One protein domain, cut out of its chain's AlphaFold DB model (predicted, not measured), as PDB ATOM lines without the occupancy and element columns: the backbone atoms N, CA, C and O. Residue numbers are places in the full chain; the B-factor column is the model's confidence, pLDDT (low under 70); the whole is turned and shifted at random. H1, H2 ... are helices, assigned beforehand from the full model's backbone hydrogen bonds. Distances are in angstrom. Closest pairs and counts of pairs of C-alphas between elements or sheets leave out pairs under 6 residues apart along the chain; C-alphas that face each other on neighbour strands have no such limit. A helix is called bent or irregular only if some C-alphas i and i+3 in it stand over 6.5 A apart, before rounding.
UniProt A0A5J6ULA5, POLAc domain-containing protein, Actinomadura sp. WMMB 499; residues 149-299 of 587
ATOM      1  N   ALA A 149     240.452 232.246 164.163       94.31
ATOM      2  CA  ALA A 149     241.551 231.826 165.024       94.31
ATOM      3  C   ALA A 149     242.909 232.266 164.446       94.31
ATOM      4  O   ALA A 149     243.739 232.792 165.187       94.31
ATOM      5  N   GLN A 150     243.108 232.138 163.130       95.56
ATOM      6  CA  GLN A 150     244.328 232.549 162.433       95.56
ATOM      7  C   GLN A 150     244.542 234.060 162.523       95.56
ATOM      8  O   GLN A 150     245.609 234.494 162.948       95.56
ATOM      9  N   ALA A 151     243.509 234.862 162.256       93.94
ATOM     10  CA  ALA A 151     243.583 236.316 162.388       93.94
ATOM     11  C   ALA A 151     243.976 236.753 163.810       93.94
ATOM     12  O   ALA A 151     244.765 237.685 163.985       93.94
ATOM     13  N   ARG A 152     243.469 236.067 164.847       90.81
ATOM     14  CA  ARG A 152     243.884 236.343 166.230       90.81
ATOM     15  C   ARG A 152     245.327 235.921 166.491       90.81
ATOM     16  O   ARG A 152     246.045 236.674 167.145       90.81
ATOM     17  N   ALA A 153     245.746 234.753 166.008       90.31
ATOM     18  CA  ALA A 153     247.118 234.280 166.164       90.31
ATOM     19  C   ALA A 153     248.120 235.249 165.515       90.31
ATOM     20  O   ALA A 153     249.119 235.605 166.141       90.31
ATOM     21  N   ASP A 154     247.814 235.744 164.315       91.69
ATOM     22  CA  ASP A 154     248.643 236.721 163.606       91.69
ATOM     23  C   ASP A 154     248.715 238.053 164.362       91.69
ATOM     24  O   ASP A 154     249.809 238.561 164.611       91.69
ATOM     25  N   TYR A 155     247.577 238.560 164.848       89.56
ATOM     26  CA  TYR A 155     247.540 239.758 165.691       89.56
ATOM     27  C   TYR A 155     248.386 239.614 166.970       89.56
ATOM     28  O   TYR A 155     249.157 240.509 167.322       89.56
ATOM     29  N   LEU A 156     248.260 238.488 167.683       86.88
ATOM     30  CA  LEU A 156     249.030 238.236 168.906       86.88
ATOM     31  C   LEU A 156     250.528 238.129 168.610       86.88
ATOM     32  O   LEU A 156     251.341 238.678 169.356       86.88
ATOM     33  N   LYS A 157     250.889 237.494 167.491       88.75
ATOM     34  CA  LYS A 157     252.268 237.388 167.019       88.75
ATOM     35  C   LYS A 157     252.872 238.762 166.727       88.75
ATOM     36  O   LYS A 157     253.951 239.053 167.238       88.75
ATOM     37  N   GLU A 158     252.180 239.614 165.973       90.19
ATOM     38  CA  GLU A 158     252.627 240.986 165.690       90.19
ATOM     39  C   GLU A 158     252.805 241.797 166.977       90.19
ATOM     40  O   GLU A 158     253.837 242.442 167.185       90.19
ATOM     41  N   ARG A 159     251.830 241.709 167.891       88.25
ATOM     42  CA  ARG A 159     251.883 242.381 169.194       88.25
ATOM     43  C   ARG A 159     253.082 241.920 170.021       88.25
ATOM     44  O   ARG A 159     253.796 242.745 170.591       88.25
ATOM     45  N   ARG A 160     253.318 240.609 170.084       89.38
ATOM     46  CA  ARG A 160     254.471 240.024 170.772       89.38
ATOM     47  C   ARG A 160     255.773 240.521 170.154       89.38
ATOM     48  O   ARG A 160     256.652 240.950 170.890       89.38
ATOM     49  N   ASP A 161     255.901 240.501 168.831       90.56
ATOM     50  CA  ASP A 161     257.127 240.911 168.140       90.56
ATOM     51  C   ASP A 161     257.447 242.403 168.386       90.56
ATOM     52  O   ASP A 161     258.609 242.766 168.609       90.56
ATOM     53  N   ALA A 162     256.424 243.262 168.473       91.94
ATOM     54  CA  ALA A 162     256.577 244.660 168.882       91.94
ATOM     55  C   ALA A 162     257.074 244.801 170.335       91.94
ATOM     56  O   ALA A 162     258.026 245.540 170.602       91.94
ATOM     57  N   ILE A 163     256.487 244.052 171.276       91.25
ATOM     58  CA  ILE A 163     256.916 244.039 172.686       91.25
ATOM     59  C   ILE A 163     258.355 243.532 172.813       91.25
ATOM     60  O   ILE A 163     259.164 244.131 173.523       91.25
ATOM     61  N   MET A 164     258.709 242.466 172.092       90.69
ATOM     62  CA  MET A 164     260.068 241.928 172.088       90.69
ATOM     63  C   MET A 164     261.072 242.938 171.535       90.69
ATOM     64  O   MET A 164     262.167 243.064 172.080       90.69
ATOM     65  N   THR A 165     260.700 243.705 170.509       93.62
ATOM     66  CA  THR A 165     261.539 244.784 169.971       93.62
ATOM     67  C   THR A 165     261.822 245.852 171.029       93.62
ATOM     68  O   THR A 165     262.975 246.253 171.199       93.62
ATOM     69  N   ASN A 166     260.805 246.263 171.793       93.00
ATOM     70  CA  ASN A 166     260.976 247.209 172.898       93.00
ATOM     71  C   ASN A 166     261.849 246.623 174.019       93.00
ATOM     72  O   ASN A 166     262.762 247.290 174.494       93.00
ATOM     73  N   LEU A 167     261.663 245.349 174.383       93.62
ATOM     74  CA  LEU A 167     262.506 244.674 175.380       93.62
ATOM     75  C   LEU A 167     263.983 244.620 174.975       93.62
ATOM     76  O   LEU A 167     264.870 244.778 175.815       93.62
ATOM     77  N   VAL A 168     264.267 244.393 173.693       94.31
ATOM     78  CA  VAL A 168     265.639 244.415 173.174       94.31
ATOM     79  C   VAL A 168     266.207 245.832 173.233       94.31
ATOM     80  O   VAL A 168     267.322 246.013 173.719       94.31
ATOM     81  N   ARG A 169     265.447 246.827 172.759       95.31
ATOM     82  CA  ARG A 169     265.885 248.228 172.665       95.31
ATOM     83  C   ARG A 169     266.112 248.864 174.036       95.31
ATOM     84  O   ARG A 169     267.157 249.468 174.250       95.31
ATOM     85  N   ASP A 170     265.145 248.719 174.935       95.19
ATOM     86  CA  ASP A 170     265.071 249.496 176.176       95.19
ATOM     87  C   ASP A 170     265.721 248.754 177.356       95.19
ATOM     88  O   ASP A 170     266.264 249.381 178.262       95.19
ATOM     89  N   TYR A 171     265.742 247.415 177.315       94.88
ATOM     90  CA  TYR A 171     266.199 246.570 178.429       94.88
ATOM     91  C   TYR A 171     267.327 245.596 178.066       94.88
ATOM     92  O   TYR A 171     267.763 244.810 178.912       94.88
ATOM     93  N   GLY A 172     267.820 245.620 176.822       94.00
ATOM     94  CA  GLY A 172     268.926 244.766 176.383       94.00
ATOM     95  C   GLY A 172     268.591 243.272 176.389       94.00
ATOM     96  O   GLY A 172     269.476 242.441 176.615       94.00
ATOM     97  N   PHE A 173     267.319 242.912 176.176       94.81
ATOM     98  CA  PHE A 173     266.895 241.515 176.149       94.81
ATOM     99  C   PHE A 173     267.669 240.723 175.073       94.81
ATOM    100  O   PHE A 173     267.785 241.173 173.930       94.81
ATOM    101  N   PRO A 174     268.224 239.540 175.394       93.31
ATOM    102  CA  PRO A 174     269.040 238.788 174.449       93.31
ATOM    103  C   PRO A 174     268.189 238.141 173.351       93.31
ATOM    104  O   PRO A 174     267.131 237.583 173.615       93.31
ATOM    105  N   THR A 175     268.693 238.136 172.117       89.75
ATOM    106  CA  THR A 175     268.016 237.532 170.951       89.75
ATOM    107  C   THR A 175     268.657 236.230 170.469       89.75
ATOM    108  O   THR A 175     268.148 235.587 169.556       89.75
ATOM    109  N   LYS A 176     269.788 235.823 171.060       87.75
ATOM    110  CA  LYS A 176     270.527 234.615 170.667       87.75
ATOM    111  C   LYS A 176     270.182 233.418 171.559       87.75
ATOM    112  O   LYS A 176     270.123 233.551 172.780       87.75
ATOM    113  N   GLY A 177     270.092 232.240 170.937       83.38
ATOM    114  CA  GLY A 177     269.834 230.951 171.589       83.38
ATOM    115  C   GLY A 177     268.346 230.601 171.681       83.38
ATOM    116  O   GLY A 177     267.493 231.450 171.452       83.38
ATOM    117  N   ASP A 178     268.041 229.352 172.040       82.44
ATOM    118  CA  ASP A 178     266.661 228.831 172.040       82.44
ATOM    119  C   ASP A 178     265.826 229.304 173.241       82.44
ATOM    120  O   ASP A 178     264.600 229.246 173.216       82.44
ATOM    121  N   GLN A 179     266.484 229.719 174.331       89.44
ATOM    122  CA  GLN A 179     265.830 230.135 175.581       89.44
ATOM    123  C   GLN A 179     266.480 231.397 176.172       89.44
ATOM    124  O   GLN A 179     266.998 231.358 177.297       89.44
ATOM    125  N   PRO A 180     266.481 232.526 175.438       89.38
ATOM    126  CA  PRO A 180     267.160 233.755 175.844       89.38
ATOM    127  C   PRO A 180     266.715 234.262 177.224       89.38
ATOM    128  O   PRO A 180     267.550 234.701 178.017       89.38
ATOM    129  N   TRP A 181     265.434 234.096 177.570       92.00
ATOM    130  CA  TRP A 181     264.857 234.477 178.868       92.00
ATOM    131  C   TRP A 181     265.454 233.734 180.074       92.00
ATOM    132  O   TRP A 181     265.381 234.228 181.197       92.00
ATOM    133  N   LYS A 182     266.057 232.549 179.888       91.06
ATOM    134  CA  LYS A 182     266.678 231.794 180.993       91.06
ATOM    135  C   LYS A 182     268.089 232.262 181.332       91.06
ATOM    136  O   LYS A 182     268.596 231.915 182.401       91.06
ATOM    137  N   THR A 183     268.726 233.003 180.433       92.56
ATOM    138  CA  THR A 183     270.077 233.534 180.642       92.56
ATOM    139  C   THR A 183     270.065 234.637 181.703       92.56
ATOM    140  O   THR A 183     269.032 235.263 181.934       92.56
ATOM    141  N   ASN A 184     271.204 234.904 182.354       91.44
ATOM    142  CA  ASN A 184     271.291 236.013 183.314       91.44
ATOM    143  C   ASN A 184     270.888 237.364 182.682       91.44
ATOM    144  O   ASN A 184     270.081 238.054 183.303       91.44
ATOM    145  N   PRO A 185     271.340 237.724 181.457       92.31
ATOM    146  CA  PRO A 185     270.858 238.928 180.775       92.31
ATOM    147  C   PRO A 185     269.342 238.938 180.554       92.31
ATOM    148  O   PRO A 185     268.698 239.938 180.848       92.31
ATOM    149  N   GLY A 186     268.751 237.819 180.119       93.62
ATOM    150  CA  GLY A 186     267.303 237.725 179.902       93.62
ATOM    151  C   GLY A 186     266.492 237.909 181.184       93.62
ATOM    152  O   GLY A 186     265.534 238.676 181.201       93.62
ATOM    153  N   LYS A 187     266.908 237.273 182.285       94.75
ATOM    154  CA  LYS A 187     266.261 237.455 183.592       94.75
ATOM    155  C   LYS A 187     266.406 238.881 184.112       94.75
ATOM    156  O   LYS A 187     265.452 239.420 184.656       94.75
ATOM    157  N   ASN A 188     267.578 239.492 183.937       93.88
ATOM    158  CA  ASN A 188     267.807 240.880 184.333       93.88
ATOM    159  C   ASN A 188     266.911 241.842 183.541       93.88
ATOM    160  O   ASN A 188     266.311 242.721 184.149       93.88
ATOM    161  N   ALA A 189     266.773 241.643 182.227       95.00
ATOM    162  CA  ALA A 189     265.889 242.444 181.384       95.00
ATOM    163  C   ALA A 189     264.416 242.315 181.812       95.00
ATOM    164  O   ALA A 189     263.742 243.328 181.962       95.00
ATOM    165  N   ILE A 190     263.941 241.091 182.094       95.06
ATOM    166  CA  ILE A 190     262.579 240.848 182.611       95.06
ATOM    167  C   ILE A 190     262.366 241.547 183.961       95.06
ATOM    168  O   ILE A 190     261.348 242.198 184.165       95.06
ATOM    169  N   MET A 191     263.321 241.443 184.889       95.12
ATOM    170  CA  MET A 191     263.207 242.132 186.179       95.12
ATOM    171  C   MET A 191     263.201 243.653 186.022       95.12
ATOM    172  O   MET A 191     262.457 244.326 186.727       95.12
ATOM    173  N   ALA A 192     264.014 244.191 185.112       94.75
ATOM    174  CA  ALA A 192     264.102 245.626 184.875       94.75
ATOM    175  C   ALA A 192     262.783 246.191 184.333       94.75
ATOM    176  O   ALA A 192     262.253 247.130 184.916       94.75
ATOM    177  N   VAL A 193     262.203 245.567 183.300       94.94
ATOM    178  CA  VAL A 193     260.917 246.021 182.751       94.94
ATOM    179  C   VAL A 193     259.785 245.907 183.777       94.94
ATOM    180  O   VAL A 193     258.985 246.823 183.913       94.94
ATOM    181  N   LEU A 194     259.730 244.826 184.564       94.62
ATOM    182  CA  LEU A 194     258.701 244.683 185.599       94.62
ATOM    183  C   LEU A 194     258.847 245.762 186.677       94.62
ATOM    184  O   LEU A 194     257.851 246.347 187.099       94.62
ATOM    185  N   ARG A 195     260.085 246.071 187.079       94.06
ATOM    186  CA  ARG A 195     260.379 247.112 188.066       94.06
ATOM    187  C   ARG A 195     259.947 248.496 187.594       94.06
ATOM    188  O   ARG A 195     259.372 249.229 188.395       94.06
ATOM    189  N   ASP A 196     260.194 248.840 186.333       94.38
ATOM    190  CA  ASP A 196     259.801 250.138 185.768       94.38
ATOM    191  C   ASP A 196     258.282 250.347 185.797       94.38
ATOM    192  O   ASP A 196     257.813 251.470 185.957       94.38
ATOM    193  N   HIS A 197     257.521 249.253 185.764       92.56
ATOM    194  CA  HIS A 197     256.066 249.244 185.914       92.56
ATOM    195  C   HIS A 197     255.594 248.942 187.346       92.56
ATOM    196  O   HIS A 197     254.453 248.539 187.574       92.56
ATOM    197  N   GLY A 198     256.471 249.117 188.338       91.69
ATOM    198  CA  GLY A 198     256.134 248.981 189.754       91.69
ATOM    199  C   GLY A 198     255.863 247.546 190.213       91.69
ATOM    200  O   GLY A 198     255.329 247.361 191.302       91.69
ATOM    201  N   ILE A 199     256.227 246.531 189.422       92.69
ATOM    202  CA  ILE A 199     256.094 245.112 189.766       92.69
ATOM    203  C   ILE A 199     257.438 244.607 190.294       92.69
ATOM    204  O   ILE A 199     258.343 244.230 189.549       92.69
ATOM    205  N   THR A 200     257.561 244.578 191.614       91.75
ATOM    206  CA  THR A 200     258.745 244.101 192.344       91.75
ATOM    207  C   THR A 200     258.368 243.074 193.412       91.75
ATOM    208  O   THR A 200     257.211 243.042 193.850       91.75
ATOM    209  N   PRO A 201     259.328 242.283 193.927       87.94
ATOM    210  CA  PRO A 201     259.081 241.375 195.050       87.94
ATOM    211  C   PRO A 201     258.517 242.069 196.301       87.94
ATOM    212  O   PRO A 201     257.823 241.443 197.095       87.94
ATOM    213  N   GLN A 202     258.790 243.366 196.486       85.81
ATOM    214  CA  GLN A 202     258.260 244.151 197.605       85.81
ATOM    215  C   GLN A 202     256.789 244.525 197.394       85.81
ATOM    216  O   GLN A 202     256.005 244.492 198.338       85.81
ATOM    217  N   THR A 203     256.408 244.868 196.161       86.44
ATOM    218  CA  THR A 203     255.011 245.189 195.808       86.44
ATOM    219  C   THR A 203     254.135 243.947 195.618       86.44
ATOM    220  O   THR A 203     252.917 244.030 195.749       86.44
ATOM    221  N   ARG A 204     254.749 242.793 195.330       82.56
ATOM    222  CA  ARG A 204     254.092 241.505 195.082       82.56
ATOM    223  C   ARG A 204     254.645 240.435 196.027       82.56
ATOM    224  O   ARG A 204     255.429 239.587 195.607       82.56
ATOM    225  N   PRO A 205     254.250 240.447 197.314       79.38
ATOM    226  CA  PRO A 205     254.686 239.436 198.281       79.38
ATOM    227  C   PRO A 205     254.162 238.025 197.951       79.38
ATOM    228  O   PRO A 205     254.634 237.042 198.519       79.38
ATOM    229  N   ASP A 206     253.193 237.922 197.038       78.19
ATOM    230  CA  ASP A 206     252.654 236.691 196.455       78.19
ATOM    231  C   ASP A 206     253.541 236.086 195.349       78.19
ATOM    232  O   ASP A 206     253.184 235.046 194.793       78.19
ATOM    233  N   TRP A 207     254.693 236.693 195.027       90.06
ATOM    234  CA  TRP A 207     255.577 236.218 193.960       90.06
ATOM    235  C   TRP A 207     256.022 234.758 194.191       90.06
ATOM    236  O   TRP A 207     256.691 234.457 195.184       90.06
ATOM    237  N   PRO A 208     255.721 233.821 193.271       88.12
ATOM    238  CA  PRO A 208     256.078 232.418 193.447       88.12
ATOM    239  C   PRO A 208     257.592 232.182 193.505       88.12
ATOM    240  O   PRO A 208     258.354 232.700 192.687       88.12
ATOM    241  N   HIS A 209     258.039 231.326 194.422       90.62
ATOM    242  CA  HIS A 209     259.452 230.971 194.570       90.62
ATOM    243  C   HIS A 209     259.791 229.629 193.914       90.62
ATOM    244  O   HIS A 209     259.005 228.683 193.906       90.62
ATOM    245  N   THR A 210     261.017 229.528 193.412       89.81
ATOM    246  CA  THR A 210     261.631 228.267 192.986       89.81
ATOM    247  C   THR A 210     262.311 227.573 194.166       89.81
ATOM    248  O   THR A 210     262.646 228.196 195.173       89.81
ATOM    249  N   GLU A 211     262.627 226.286 194.013       83.31
ATOM    250  CA  GLU A 211     263.446 225.538 194.983       83.31
ATOM    251  C   GLU A 211     264.804 226.208 195.270       83.31
ATOM    252  O   GLU A 211     265.359 226.057 196.360       83.31
ATOM    253  N   GLY A 212     265.311 227.013 194.329       84.50
ATOM    254  CA  GLY A 212     266.527 227.805 194.501       84.50
ATOM    255  C   GLY A 212     266.467 228.786 195.675       84.50
ATOM    256  O   GLY A 212     267.508 229.068 196.263       84.50
ATOM    257  N   MET A 213     265.273 229.230 196.083       88.38
ATOM    258  CA  MET A 213     265.087 230.141 197.217       88.38
ATOM    259  C   MET A 213     265.633 229.564 198.532       88.38
ATOM    260  O   MET A 213     266.179 230.295 199.355       88.38
ATOM    261  N   LYS A 214     265.599 228.233 198.703       88.88
ATOM    262  CA  LYS A 214     266.182 227.546 199.873       88.88
ATOM    263  C   LYS A 214     267.698 227.742 199.982       88.88
ATOM    264  O   LYS A 214     268.260 227.631 201.067       88.88
ATOM    265  N   ASN A 215     268.361 228.049 198.866       91.62
ATOM    266  CA  ASN A 215     269.801 228.279 198.797       91.62
ATOM    267  C   ASN A 215     270.180 229.764 198.887       91.62
ATOM    268  O   ASN A 215     271.368 230.075 198.799       91.62
ATOM    269  N   LEU A 216     269.217 230.674 199.077       88.69
ATOM    270  CA  LEU A 216     269.486 232.110 199.163       88.69
ATOM    271  C   LEU A 216     270.503 232.468 200.268       88.69
ATOM    272  O   LEU A 216     271.436 233.206 199.951       88.69
ATOM    273  N   PRO A 217     270.440 231.911 201.499       91.62
ATOM    274  CA  PRO A 217     271.441 232.212 202.528       91.62
ATOM    275  C   PRO A 217     272.866 231.839 202.102       91.62
ATOM    276  O   PRO A 217     273.793 232.627 202.264       91.62
ATOM    277  N   LYS A 218     273.031 230.672 201.467       91.62
ATOM    278  CA  LYS A 218     274.330 230.209 200.949       91.62
ATOM    279  C   LYS A 218     274.832 231.085 199.801       91.62
ATOM    280  O   LYS A 218     276.026 231.350 199.698       91.62
ATOM    281  N   ALA A 219     273.932 231.533 198.927       89.12
ATOM    282  CA  ALA A 219     274.278 232.448 197.843       89.12
ATOM    283  C   ALA A 219     274.733 233.814 198.385       89.12
ATOM    284  O   ALA A 219     275.723 234.356 197.903       89.12
ATOM    285  N   GLN A 220     274.055 234.336 199.412       91.50
ATOM    286  CA  GLN A 220     274.421 235.585 200.086       91.50
ATOM    287  C   GLN A 220     275.768 235.487 200.810       91.50
ATOM    288  O   GLN A 220     276.562 236.421 200.741       91.50
ATOM    289  N   GLU A 221     276.042 234.369 201.480       92.62
ATOM    290  CA  GLU A 221     277.338 234.109 202.116       92.62
ATOM    291  C   GLU A 221     278.470 234.106 201.085       92.62
ATOM    292  O   GLU A 221     279.410 234.890 201.200       92.62
ATOM    293  N   LYS A 222     278.318 233.333 200.006       92.31
ATOM    294  CA  LYS A 222     279.292 233.289 198.909       92.31
ATOM    295  C   LYS A 222     279.516 234.659 198.260       92.31
ATOM    296  O   LYS A 222     280.641 235.009 197.921       92.31
ATOM    297  N   ALA A 223     278.457 235.449 198.097       91.44
ATOM    298  CA  ALA A 223     278.556 236.804 197.571       91.44
ATOM    299  C   ALA A 223     279.371 237.724 198.503       91.44
ATOM    300  O   ALA A 223     280.221 238.481 198.034       91.44
ATOM    301  N   ARG A 224     279.191 237.616 199.828       93.56
ATOM    302  CA  ARG A 224     280.013 238.342 200.817       93.56
ATOM    303  C   ARG A 224     281.480 237.917 200.770       93.56
ATOM    304  O   ARG A 224     282.351 238.775 200.874       93.56
ATOM    305  N   GLU A 225     281.758 236.628 200.584       93.75
ATOM    306  CA  GLU A 225     283.126 236.125 200.407       93.75
ATOM    307  C   GLU A 225     283.779 236.690 199.146       93.75
ATOM    308  O   GLU A 225     284.891 237.208 199.224       93.75
ATOM    309  N   CYS A 226     283.077 236.656 198.006       93.00
ATOM    310  CA  CYS A 226     283.564 237.253 196.762       93.00
ATOM    311  C   CYS A 226     283.796 238.760 196.907       93.00
ATOM    312  O   CYS A 226     284.788 239.260 196.386       93.00
ATOM    313  N   LYS A 227     282.929 239.471 197.644       93.44
ATOM    314  CA  LYS A 227     283.114 240.896 197.940       93.44
ATOM    315  C   LYS A 227     284.406 241.139 198.715       93.44
ATOM    316  O   LYS A 227     285.216 241.953 198.297       93.44
ATOM    317  N   ARG A 228     284.621 240.389 199.800       94.44
ATOM    318  CA  ARG A 228     285.839 240.496 200.611       94.44
ATOM    319  C   ARG A 228     287.089 240.191 199.785       94.44
ATOM    320  O   ARG A 228     288.050 240.939 199.852       94.44
ATOM    321  N   GLU A 229     287.059 239.135 198.970       94.56
ATOM    322  CA  GLU A 229     288.184 238.785 198.095       94.56
ATOM    323  C   GLU A 229     288.460 239.875 197.044       94.56
ATOM    324  O   GLU A 229     289.618 240.145 196.733       94.56
ATOM    325  N   ALA A 230     287.417 240.513 196.501       92.75
ATOM    326  CA  ALA A 230     287.569 241.642 195.587       92.75
ATOM    327  C   ALA A 230     288.191 242.857 196.287       92.75
ATOM    328  O   ALA A 230     289.140 243.429 195.754       92.75
ATOM    329  N   ASP A 231     287.696 243.211 197.476       93.50
ATOM    330  CA  ASP A 231     288.186 244.338 198.276       93.50
ATOM    331  C   ASP A 231     289.660 244.134 198.683       93.50
ATOM    332  O   ASP A 231     290.484 245.032 198.496       93.50
ATOM    333  N   ASP A 232     290.024 242.929 199.142       94.00
ATOM    334  CA  ASP A 232     291.402 242.561 199.495       94.00
ATOM    335  C   ASP A 232     292.334 242.639 198.274       94.00
ATOM    336  O   ASP A 232     293.438 243.190 198.342       94.00
ATOM    337  N   LEU A 233     291.889 242.113 197.127       92.00
ATOM    338  CA  LEU A 233     292.673 242.128 195.894       92.00
ATOM    339  C   LEU A 233     292.818 243.547 195.331       92.00
ATOM    340  O   LEU A 233     293.866 243.866 194.774       92.00
ATOM    341  N   ARG A 234     291.802 244.401 195.488       92.62
ATOM    342  CA  ARG A 234     291.847 245.812 195.087       92.62
ATOM    343  C   ARG A 234     292.841 246.590 195.935       92.62
ATOM    344  O   ARG A 234     293.710 247.246 195.377       92.62
ATOM    345  N   LYS A 235     292.792 246.409 197.256       92.88
ATOM    346  CA  LYS A 235     293.760 247.006 198.179       92.88
ATOM    347  C   LYS A 235     295.199 246.617 197.827       92.88
ATOM    348  O   LYS A 235     296.060 247.482 197.726       92.88
ATOM    349  N   PHE A 236     295.448 245.334 197.555       91.69
ATOM    350  CA  PHE A 236     296.762 244.869 197.099       91.69
ATOM    351  C   PHE A 236     297.192 245.523 195.774       91.69
ATOM    352  O   PHE A 236     298.356 245.875 195.594       91.69
ATOM    353  N   MET A 237     296.266 245.682 194.826       91.25
ATOM    354  CA  MET A 237     296.552 246.324 193.540       91.25
ATOM    355  C   MET A 237     296.881 247.815 193.692       91.25
ATOM    356  O   MET A 237     297.748 248.301 192.966       91.25
ATOM    357  N   ASP A 238     296.252 248.504 194.644       89.25
ATOM    358  CA  ASP A 238     296.519 249.912 194.952       89.25
ATOM    359  C   ASP A 238     297.870 250.098 195.676       89.25
ATOM    360  O   ASP A 238     298.614 251.026 195.362       89.25
ATOM    361  N   GLU A 239     298.222 249.200 196.605       90.19
ATOM    362  CA  GLU A 239     299.456 249.279 197.407       90.19
ATOM    363  C   GLU A 239     300.696 248.757 196.649       90.19
ATOM    364  O   GLU A 239     301.735 249.417 196.609       90.19
ATOM    365  N   GLU A 240     300.598 247.593 196.000       84.69
ATOM    366  CA  GLU A 240     301.748 246.863 195.440       84.69
ATOM    367  C   GLU A 240     301.624 246.563 193.936       84.69
ATOM    368  O   GLU A 240     302.566 246.060 193.315       84.69
ATOM    369  N   GLY A 241     300.500 246.900 193.293       77.12
ATOM    370  CA  GLY A 241     300.222 246.524 191.899       77.12
ATOM    371  C   GLY A 241     301.184 247.109 190.859       77.12
ATOM    372  O   GLY A 241     301.348 246.529 189.783       77.12
ATOM    373  N   HIS A 242     301.867 248.212 191.180       81.50
ATOM    374  CA  HIS A 242     302.893 248.831 190.333       81.50
ATOM    375  C   HIS A 242     304.171 247.980 190.203       81.50
ATOM    376  O   HIS A 242     304.930 248.163 189.252       81.50
ATOM    377  N   THR A 243     304.399 247.032 191.120       84.25
ATOM    378  CA  THR A 243     305.559 246.120 191.106       84.25
ATOM    379  C   THR A 243     305.353 244.893 190.210       84.25
ATOM    380  O   THR A 243     306.292 244.138 189.947       84.25
ATOM    381  N   LEU A 244     304.127 244.672 189.721       87.06
ATOM    382  CA  LEU A 244     303.770 243.496 188.935       87.06
ATOM    383  C   LEU A 244     303.990 243.692 187.426       87.06
ATOM    384  O   LEU A 244     303.730 244.768 186.888       87.06
ATOM    385  N   PRO A 245     304.335 242.619 186.685       90.25
ATOM    386  CA  PRO A 245     304.298 242.635 185.226       90.25
ATOM    387  C   PRO A 245     302.890 242.940 184.687       90.25
ATOM    388  O   PRO A 245     301.895 242.428 185.205       90.25
ATOM    389  N   GLU A 246     302.804 243.669 183.571       86.38
ATOM    390  CA  GLU A 246     301.548 244.121 182.939       86.38
ATOM    391  C   GLU A 246     300.495 243.009 182.774       86.38
ATOM    392  O   GLU A 246     299.314 243.179 183.082       86.38
ATOM    393  N   ARG A 247     300.926 241.820 182.332       87.75
ATOM    394  CA  ARG A 247     300.050 240.650 182.155       87.75
ATOM    395  C   ARG A 247     299.404 240.203 183.473       87.75
ATOM    396  O   ARG A 247     298.238 239.811 183.485       87.75
ATOM    397  N   SER A 248     300.155 240.262 184.569       86.69
ATOM    398  CA  SER A 248     299.711 239.882 185.914       86.69
ATOM    399  C   SER A 248     298.771 240.917 186.527       86.69
ATOM    400  O   SER A 248     297.862 240.522 187.263       86.69
ATOM    401  N   ARG A 249     298.965 242.201 186.200       87.44
ATOM    402  CA  ARG A 249     298.073 243.301 186.588       87.44
ATOM    403  C   ARG A 249     296.708 243.157 185.911       87.44
ATOM    404  O   ARG A 249     295.708 242.978 186.601       87.44
ATOM    405  N   LYS A 250     296.683 243.038 184.576       89.12
ATOM    406  CA  LYS A 250     295.447 242.824 183.789       89.12
ATOM    407  C   LYS A 250     294.657 241.584 184.214       89.12
ATOM    408  O   LYS A 250     293.429 241.596 184.235       89.12
ATOM    409  N   ALA A 251     295.343 240.489 184.549       89.75
ATOM    410  CA  ALA A 251     294.683 239.273 185.021       89.75
ATOM    411  C   ALA A 251     293.979 239.473 186.375       89.75
ATOM    412  O   ALA A 251     292.885 238.944 186.577       89.75
ATOM    413  N   ARG A 252     294.588 240.237 187.291       89.75
ATOM    414  CA  ARG A 252     294.016 240.557 188.607       89.75
ATOM    415  C   ARG A 252     292.894 241.580 188.506       89.75
ATOM    416  O   ARG A 252     291.860 241.343 189.110       89.75
ATOM    417  N   GLU A 253     293.028 242.610 187.675       90.25
ATOM    418  CA  GLU A 253     291.932 243.541 187.350       90.25
ATOM    419  C   GLU A 253     290.709 242.780 186.820       90.25
ATOM    420  O   GLU A 253     289.603 242.927 187.333       90.25
ATOM    421  N   LYS A 254     290.912 241.860 185.866       91.94
ATOM    422  CA  LYS A 254     289.839 240.993 185.359       91.94
ATOM    423  C   LYS A 254     289.238 240.099 186.450       91.94
ATOM    424  O   LYS A 254     288.037 239.829 186.429       91.94
ATOM    425  N   LYS A 255     290.057 239.614 187.390       92.69
ATOM    426  CA  LYS A 255     289.593 238.808 188.525       92.69
ATOM    427  C   LYS A 255     288.767 239.642 189.507       92.69
ATOM    428  O   LYS A 255     287.741 239.139 189.945       92.69
ATOM    429  N   ILE A 256     289.175 240.879 189.810       90.62
ATOM    430  CA  ILE A 256     288.412 241.821 190.645       90.62
ATOM    431  C   ILE A 256     287.026 242.017 190.040       90.62
ATOM    432  O   ILE A 256     286.046 241.713 190.708       90.62
ATOM    433  N   VAL A 257     286.942 242.378 188.756       90.06
ATOM    434  CA  VAL A 257     285.652 242.563 188.064       90.06
ATOM    435  C   VAL A 257     284.785 241.301 188.155       90.06
ATOM    436  O   VAL A 257     283.618 241.366 188.529       90.06
ATOM    437  N   ALA A 258     285.357 240.120 187.902       89.50
ATOM    438  CA  ALA A 258     284.618 238.858 187.994       89.50
ATOM    439  C   ALA A 258     284.178 238.491 189.429       89.50
ATOM    440  O   ALA A 258     283.210 237.747 189.601       89.50
ATOM    441  N   LEU A 259     284.908 238.937 190.456       90.94
ATOM    442  CA  LEU A 259     284.540 238.758 191.862       90.94
ATOM    443  C   LEU A 259     283.465 239.762 192.283       90.94
ATOM    444  O   LEU A 259     282.509 239.355 192.933       90.94
ATOM    445  N   GLU A 260     283.573 241.024 191.863       89.81
ATOM    446  CA  GLU A 260     282.566 242.070 192.082       89.81
ATOM    447  C   GLU A 260     281.222 241.687 191.447       89.81
ATOM    448  O   GLU A 260     280.179 241.802 192.088       89.81
ATOM    449  N   GLU A 261     281.227 241.119 190.237       86.00
ATOM    450  CA  GLU A 261     280.014 240.580 189.605       86.00
ATOM    451  C   GLU A 261     279.384 239.437 190.421       86.00
ATOM    452  O   GLU A 261     278.163 239.354 190.551       86.00
ATOM    453  N   LYS A 262     280.204 238.548 191.000       88.19
ATOM    454  CA  LYS A 262     279.738 237.431 191.849       88.19
ATOM    455  C   LYS A 262     279.365 237.861 193.266       88.19
ATOM    456  O   LYS A 262     278.690 237.105 193.966       88.19
ATOM    457  N   ALA A 263     279.799 239.044 193.686       88.62
ATOM    458  CA  ALA A 263     279.494 239.634 194.981       88.62
ATOM    459  C   ALA A 263     278.058 240.172 195.073       88.62
ATOM    460  O   ALA A 263     277.611 240.574 196.148       88.62
ATOM    461  N   ILE A 264     277.323 240.161 193.962       87.94
ATOM    462  CA  ILE A 264     275.930 240.581 193.892       87.94
ATOM    463  C   ILE A 264     275.066 239.337 193.702       87.94
ATOM    464  O   ILE A 264     275.176 238.626 192.704       87.94
ATOM    465  N   VAL A 265     274.171 239.076 194.656       88.44
ATOM    466  CA  VAL A 265     273.096 238.102 194.440       88.44
ATOM    467  C   VAL A 265     272.048 238.773 193.548       88.44
ATOM    468  O   VAL A 265     271.520 239.813 193.946       88.44
ATOM    469  N   PRO A 266     271.741 238.229 192.358       89.25
ATOM    470  CA  PRO A 266     270.752 238.833 191.476       89.25
ATOM    471  C   PRO A 266     269.375 238.907 192.138       89.25
ATOM    472  O   PRO A 266     268.983 237.986 192.852       89.25
ATOM    473  N   GLU A 267     268.609 239.956 191.846       87.50
ATOM    474  CA  GLU A 267     267.275 240.159 192.432       87.50
ATOM    475  C   GLU A 267     266.304 239.012 192.108       87.50
ATOM    476  O   GLU A 267     265.519 238.599 192.954       87.50
ATOM    477  N   TRP A 268     266.403 238.434 190.908       90.31
ATOM    478  CA  TRP A 268     265.592 237.283 190.502       90.31
ATOM    479  C   TRP A 268     265.974 235.973 191.204       90.31
ATOM    480  O   TRP A 268     265.339 234.944 190.958       90.31
ATOM    481  N   PHE A 269     267.036 235.936 192.019       91.62
ATOM    482  CA  PHE A 269     267.509 234.693 192.621       91.62
ATOM    483  C   PHE A 269     266.423 234.068 193.501       91.62
ATOM    484  O   PHE A 269     265.955 234.659 194.467       91.62
ATOM    485  N   GLY A 270     266.043 232.831 193.180       88.38
ATOM    486  CA  GLY A 270     264.998 232.117 193.906       88.38
ATOM    487  C   GLY A 270     263.573 232.480 193.482       88.38
ATOM    488  O   GLY A 270     262.669 231.721 193.820       88.38
ATOM    489  N   LEU A 271     263.360 233.520 192.674       92.56
ATOM    490  CA  LEU A 271     262.047 233.877 192.133       92.56
ATOM    491  C   LEU A 271     261.686 233.024 190.910       92.56
ATOM    492  O   LEU A 271     262.544 232.659 190.100       92.56
ATOM    493  N   SER A 272     260.402 232.700 190.767       93.12
ATOM    494  CA  SER A 272     259.867 232.112 189.540       93.12
ATOM    495  C   SER A 272     259.733 233.188 188.470       93.12
ATOM    496  O   SER A 272     259.161 234.246 188.717       93.12
ATOM    497  N   LEU A 273     260.233 232.892 187.271       92.69
ATOM    498  CA  LEU A 273     260.032 233.695 186.064       92.69
ATOM    499  C   LEU A 273     259.405 232.844 184.950       92.69
ATOM    500  O   LEU A 273     259.796 232.946 183.793       92.69
ATOM    501  N   SER A 274     258.517 231.909 185.303       90.88
ATOM    502  CA  SER A 274     257.780 231.116 184.311       90.88
ATOM    503  C   SER A 274     256.719 231.962 183.608       90.88
ATOM    504  O   SER A 274     256.257 232.957 184.161       90.88
ATOM    505  N   GLY A 275     256.263 231.521 182.430       88.44
ATOM    506  CA  GLY A 275     255.175 232.191 181.709       88.44
ATOM    507  C   GLY A 275     253.914 232.363 182.558       88.44
ATOM    508  O   GLY A 275     253.358 233.452 182.623       88.44
ATOM    509  N   THR A 276     253.543 231.335 183.329       86.38
ATOM    510  CA  THR A 276     252.431 231.414 184.291       86.38
ATOM    511  C   THR A 276     252.643 232.505 185.341       86.38
ATOM    512  O   THR A 276     251.732 233.275 185.613       86.38
ATOM    513  N   THR A 277     253.855 232.627 185.891       90.75
ATOM    514  CA  THR A 277     254.180 233.687 186.851       90.75
ATOM    515  C   THR A 277     254.116 235.070 186.201       90.75
ATOM    516  O   THR A 277     253.609 235.998 186.819       90.75
ATOM    517  N   MET A 278     254.578 235.219 184.956       93.88
ATOM    518  CA  MET A 278     254.488 236.493 184.228       93.88
ATOM    519  C   MET A 278     253.036 236.915 183.999       93.88
ATOM    520  O   MET A 278     252.702 238.075 184.230       93.88
ATOM    521  N   LEU A 279     252.164 235.978 183.622       89.38
ATOM    522  CA  LEU A 279     250.727 236.232 183.506       89.38
ATOM    523  C   LEU A 279     250.133 236.687 184.843       89.38
ATOM    524  O   LEU A 279     249.516 237.742 184.899       89.38
ATOM    525  N   ASP A 280     250.359 235.947 185.929       88.06
ATOM    526  CA  ASP A 280     249.759 236.251 187.237       88.06
ATOM    527  C   ASP A 280     250.237 237.587 187.833       88.06
ATOM    528  O   ASP A 280     249.476 238.299 188.497       88.06
ATOM    529  N   LEU A 281     251.501 237.950 187.605       89.94
ATOM    530  CA  LEU A 281     252.068 239.201 188.109       89.94
ATOM    531  C   LEU A 281     251.588 240.424 187.327       89.94
ATOM    532  O   LEU A 281     251.400 241.484 187.914       89.94
ATOM    533  N   THR A 282     251.376 240.288 186.023       91.50
ATOM    534  CA  THR A 282     250.986 241.410 185.152       91.50
ATOM    535  C   THR A 282     249.478 241.510 184.932       91.50
ATOM    536  O   THR A 282     248.991 242.506 184.408       91.50
ATOM    537  N   LYS A 283     248.710 240.499 185.342       87.75
ATOM    538  CA  LYS A 283     247.255 240.478 185.201       87.75
ATOM    539  C   LYS A 283     246.601 241.699 185.850       87.75
ATOM    540  O   LYS A 283     246.785 241.943 187.042       87.75
ATOM    541  N   GLY A 284     245.776 242.407 185.083       81.88
ATOM    542  CA  GLY A 284     245.059 243.598 185.530       81.88
ATOM    543  C   GLY A 284     245.938 244.836 185.713       81.88
ATOM    544  O   GLY A 284     245.465 245.814 186.287       81.88
ATOM    545  N   THR A 285     247.196 244.804 185.263       87.31
ATOM    546  CA  THR A 285     248.088 245.970 185.241       87.31
ATOM    547  C   THR A 285     248.232 246.510 183.817       87.31
ATOM    548  O   THR A 285     247.850 245.861 182.844       87.31
ATOM    549  N   GLU A 286     248.818 247.698 183.669       90.06
ATOM    550  CA  GLU A 286     249.097 248.304 182.355       90.06
ATOM    551  C   GLU A 286     250.068 247.482 181.481       90.06
ATOM    552  O   GLU A 286     250.123 247.676 180.270       90.06
ATOM    553  N   VAL A 287     250.801 246.534 182.078       91.00
ATOM    554  CA  VAL A 287     251.748 245.640 181.391       91.00
ATOM    555  C   VAL A 287     251.253 244.205 181.262       91.00
ATOM    556  O   VAL A 287     252.047 243.290 181.038       91.00
ATOM    557  N   GLU A 288     249.945 243.974 181.356       90.75
ATOM    558  CA  GLU A 288     249.364 242.645 181.136       90.75
ATOM    559  C   GLU A 288     249.807 242.032 179.792       90.75
ATOM    560  O   GLU A 288     250.123 240.842 179.702       90.75
ATOM    561  N   ASP A 289     249.916 242.857 178.752       88.81
ATOM    562  CA  ASP A 289     250.339 242.417 177.423       88.81
ATOM    563  C   ASP A 289     251.808 241.998 177.354       88.81
ATOM    564  O   ASP A 289     252.139 241.050 176.637       88.81
ATOM    565  N   LEU A 290     252.680 242.626 178.147       91.75
ATOM    566  CA  LEU A 290     254.064 242.186 178.307       91.75
ATOM    567  C   LEU A 290     254.117 240.792 178.936       91.75
ATOM    568  O   LEU A 290     254.856 239.932 178.457       91.75
ATOM    569  N   GLY A 291     253.331 240.546 179.987       91.31
ATOM    570  CA  GLY A 291     253.295 239.233 180.628       91.31
ATOM    571  C   GLY A 291     252.767 238.141 179.704       91.31
ATOM    572  O   GLY A 291     253.346 237.054 179.666       91.31
ATOM    573  N   LYS A 292     251.735 238.443 178.903       89.00
ATOM    574  CA  LYS A 292     251.237 237.553 177.839       89.00
ATOM    575  C   LYS A 292     252.329 237.247 176.807       89.00
ATOM    576  O   LYS A 292     252.621 236.080 176.565       89.00
ATOM    577  N   ALA A 293     253.001 238.273 176.280       90.00
ATOM    578  CA  ALA A 293     254.081 238.109 175.303       90.00
ATOM    579  C   ALA A 293     255.266 237.291 175.853       90.00
ATOM    580  O   ALA A 293     255.802 236.422 175.163       90.00
ATOM    581  N   LEU A 294     255.658 237.528 177.108       90.50
ATOM    582  CA  LEU A 294     256.698 236.750 177.782       90.50
ATOM    583  C   LEU A 294     256.272 235.293 177.987       90.50
ATOM    584  O   LEU A 294     257.081 234.393 177.776       90.50
ATOM    585  N   ALA A 295     255.023 235.034 178.371       90.00
ATOM    586  CA  ALA A 295     254.522 233.673 178.526       90.00
ATOM    587  C   ALA A 295     254.535 232.901 177.199       90.00
ATOM    588  O   ALA A 295     255.005 231.759 177.158       90.00
ATOM    589  N   GLU A 296     254.105 233.547 176.115       86.75
ATOM    590  CA  GLU A 296     254.153 232.992 174.762       86.75
ATOM    591  C   GLU A 296     255.582 232.693 174.309       86.75
ATOM    592  O   GLU A 296     255.873 231.583 173.856       86.75
ATOM    593  N   LEU A 297     256.509 233.635 174.519       86.25
ATOM    594  CA  LEU A 297     257.935 233.435 174.249       86.25
ATOM    595  C   LEU A 297     258.484 232.209 174.995       86.25
ATOM    596  O   LEU A 297     259.289 231.455 174.456       86.25
ATOM    597  N   MET A 298     258.025 231.984 176.228       88.00
ATOM    598  CA  MET A 298     258.418 230.844 177.061       88.00
ATOM    599  C   MET A 298     257.744 229.518 176.670       88.00
ATOM    600  O   MET A 298     257.940 228.512 177.361       88.00
ATOM    601  N   GLY A 299     257.000 229.491 175.561       81.75
ATOM    602  CA  GLY A 299     256.406 228.296 174.970       81.75
ATOM    603  C   GLY A 299     254.950 228.048 175.357       81.75
ATOM    604  O   GLY A 299     254.433 226.970 175.065       81.75
TER     605      GLY A 299
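Overview. This is residues 149 to 299 of the 587 residues of the protein "POLAc domain-containing protein" of Actinomadura sp. WMMB 499 (UniProt A0A5J6ULA5). A loose head of four helices, H1, H2, H5 and H6, is joined to a long arm, the helical hairpin of H3 and H4. In the head, H6 crosses H1 and pairs with H5 in a short hairpin, while H2 meets the last residues of H1; residues 149 to 155 of H1 stick out. The printed part has 151 residues with six named helices, H1 to H6 in order, and no named strand: all helix. It is loose, with a radius of gyration of the C-alphas of 20.0 A, a rod spanning 70 by 32 by 24 A.

Arrangement. Start at H1, residues 149 to 171: its residues 167 to 171 alone touch H2, residues 184 to 196, about perpendicular at 85 degrees, closest at C-alphas 171 and 189, 5.1 A. Look next at H3, residues 211 to 243, and H4, residues 246 to 262, a hairpin at a shallow tilt of 26 degrees, opposite ways; their closest C-alphas, Ala 230 and Ile 256, are 5.0 A apart. H5, residues 275 to 282, and H6, residues 288 to 297, form a hairpin at 10 degrees, a shallow tilt, with C-alphas 275 and 295 closest at 3.6 A. H6 touches residues 159 to 164 of H1 alone, about perpendicular at 82 degrees, closest at C-alphas 160 and 293, 4.9 A. H2 and H6 are near each other; H1 and H3 are apart. Every O i to N i+4 pair is within hydrogen-bond range in H1, H2, H4, H5 and H6, and 23 of 29 in H3.

Along the chain. Find C-alpha 149 at (241.551, 231.826, 165.024); from there H1 runs 31.7 A. H3 runs 47.0 A, with a kink of 51 degrees near residue 237, and is irregular: C-alphas 239 and 242 are 7.9 A apart. H4 runs 24.5 A, H2 18.4 A, H6 14.3 A to C-alpha 297 at (257.935, 233.435, 174.249), and H5 10.7 A.

Size, cuts and confidence. The two C-alphas farthest apart, Ala 149 and Thr 243, are 70.6 A apart. The printed part has no cut; the links H1 to H2, H2 to H3 and H4 to H5 are long. No printed residue is under pLDDT 70.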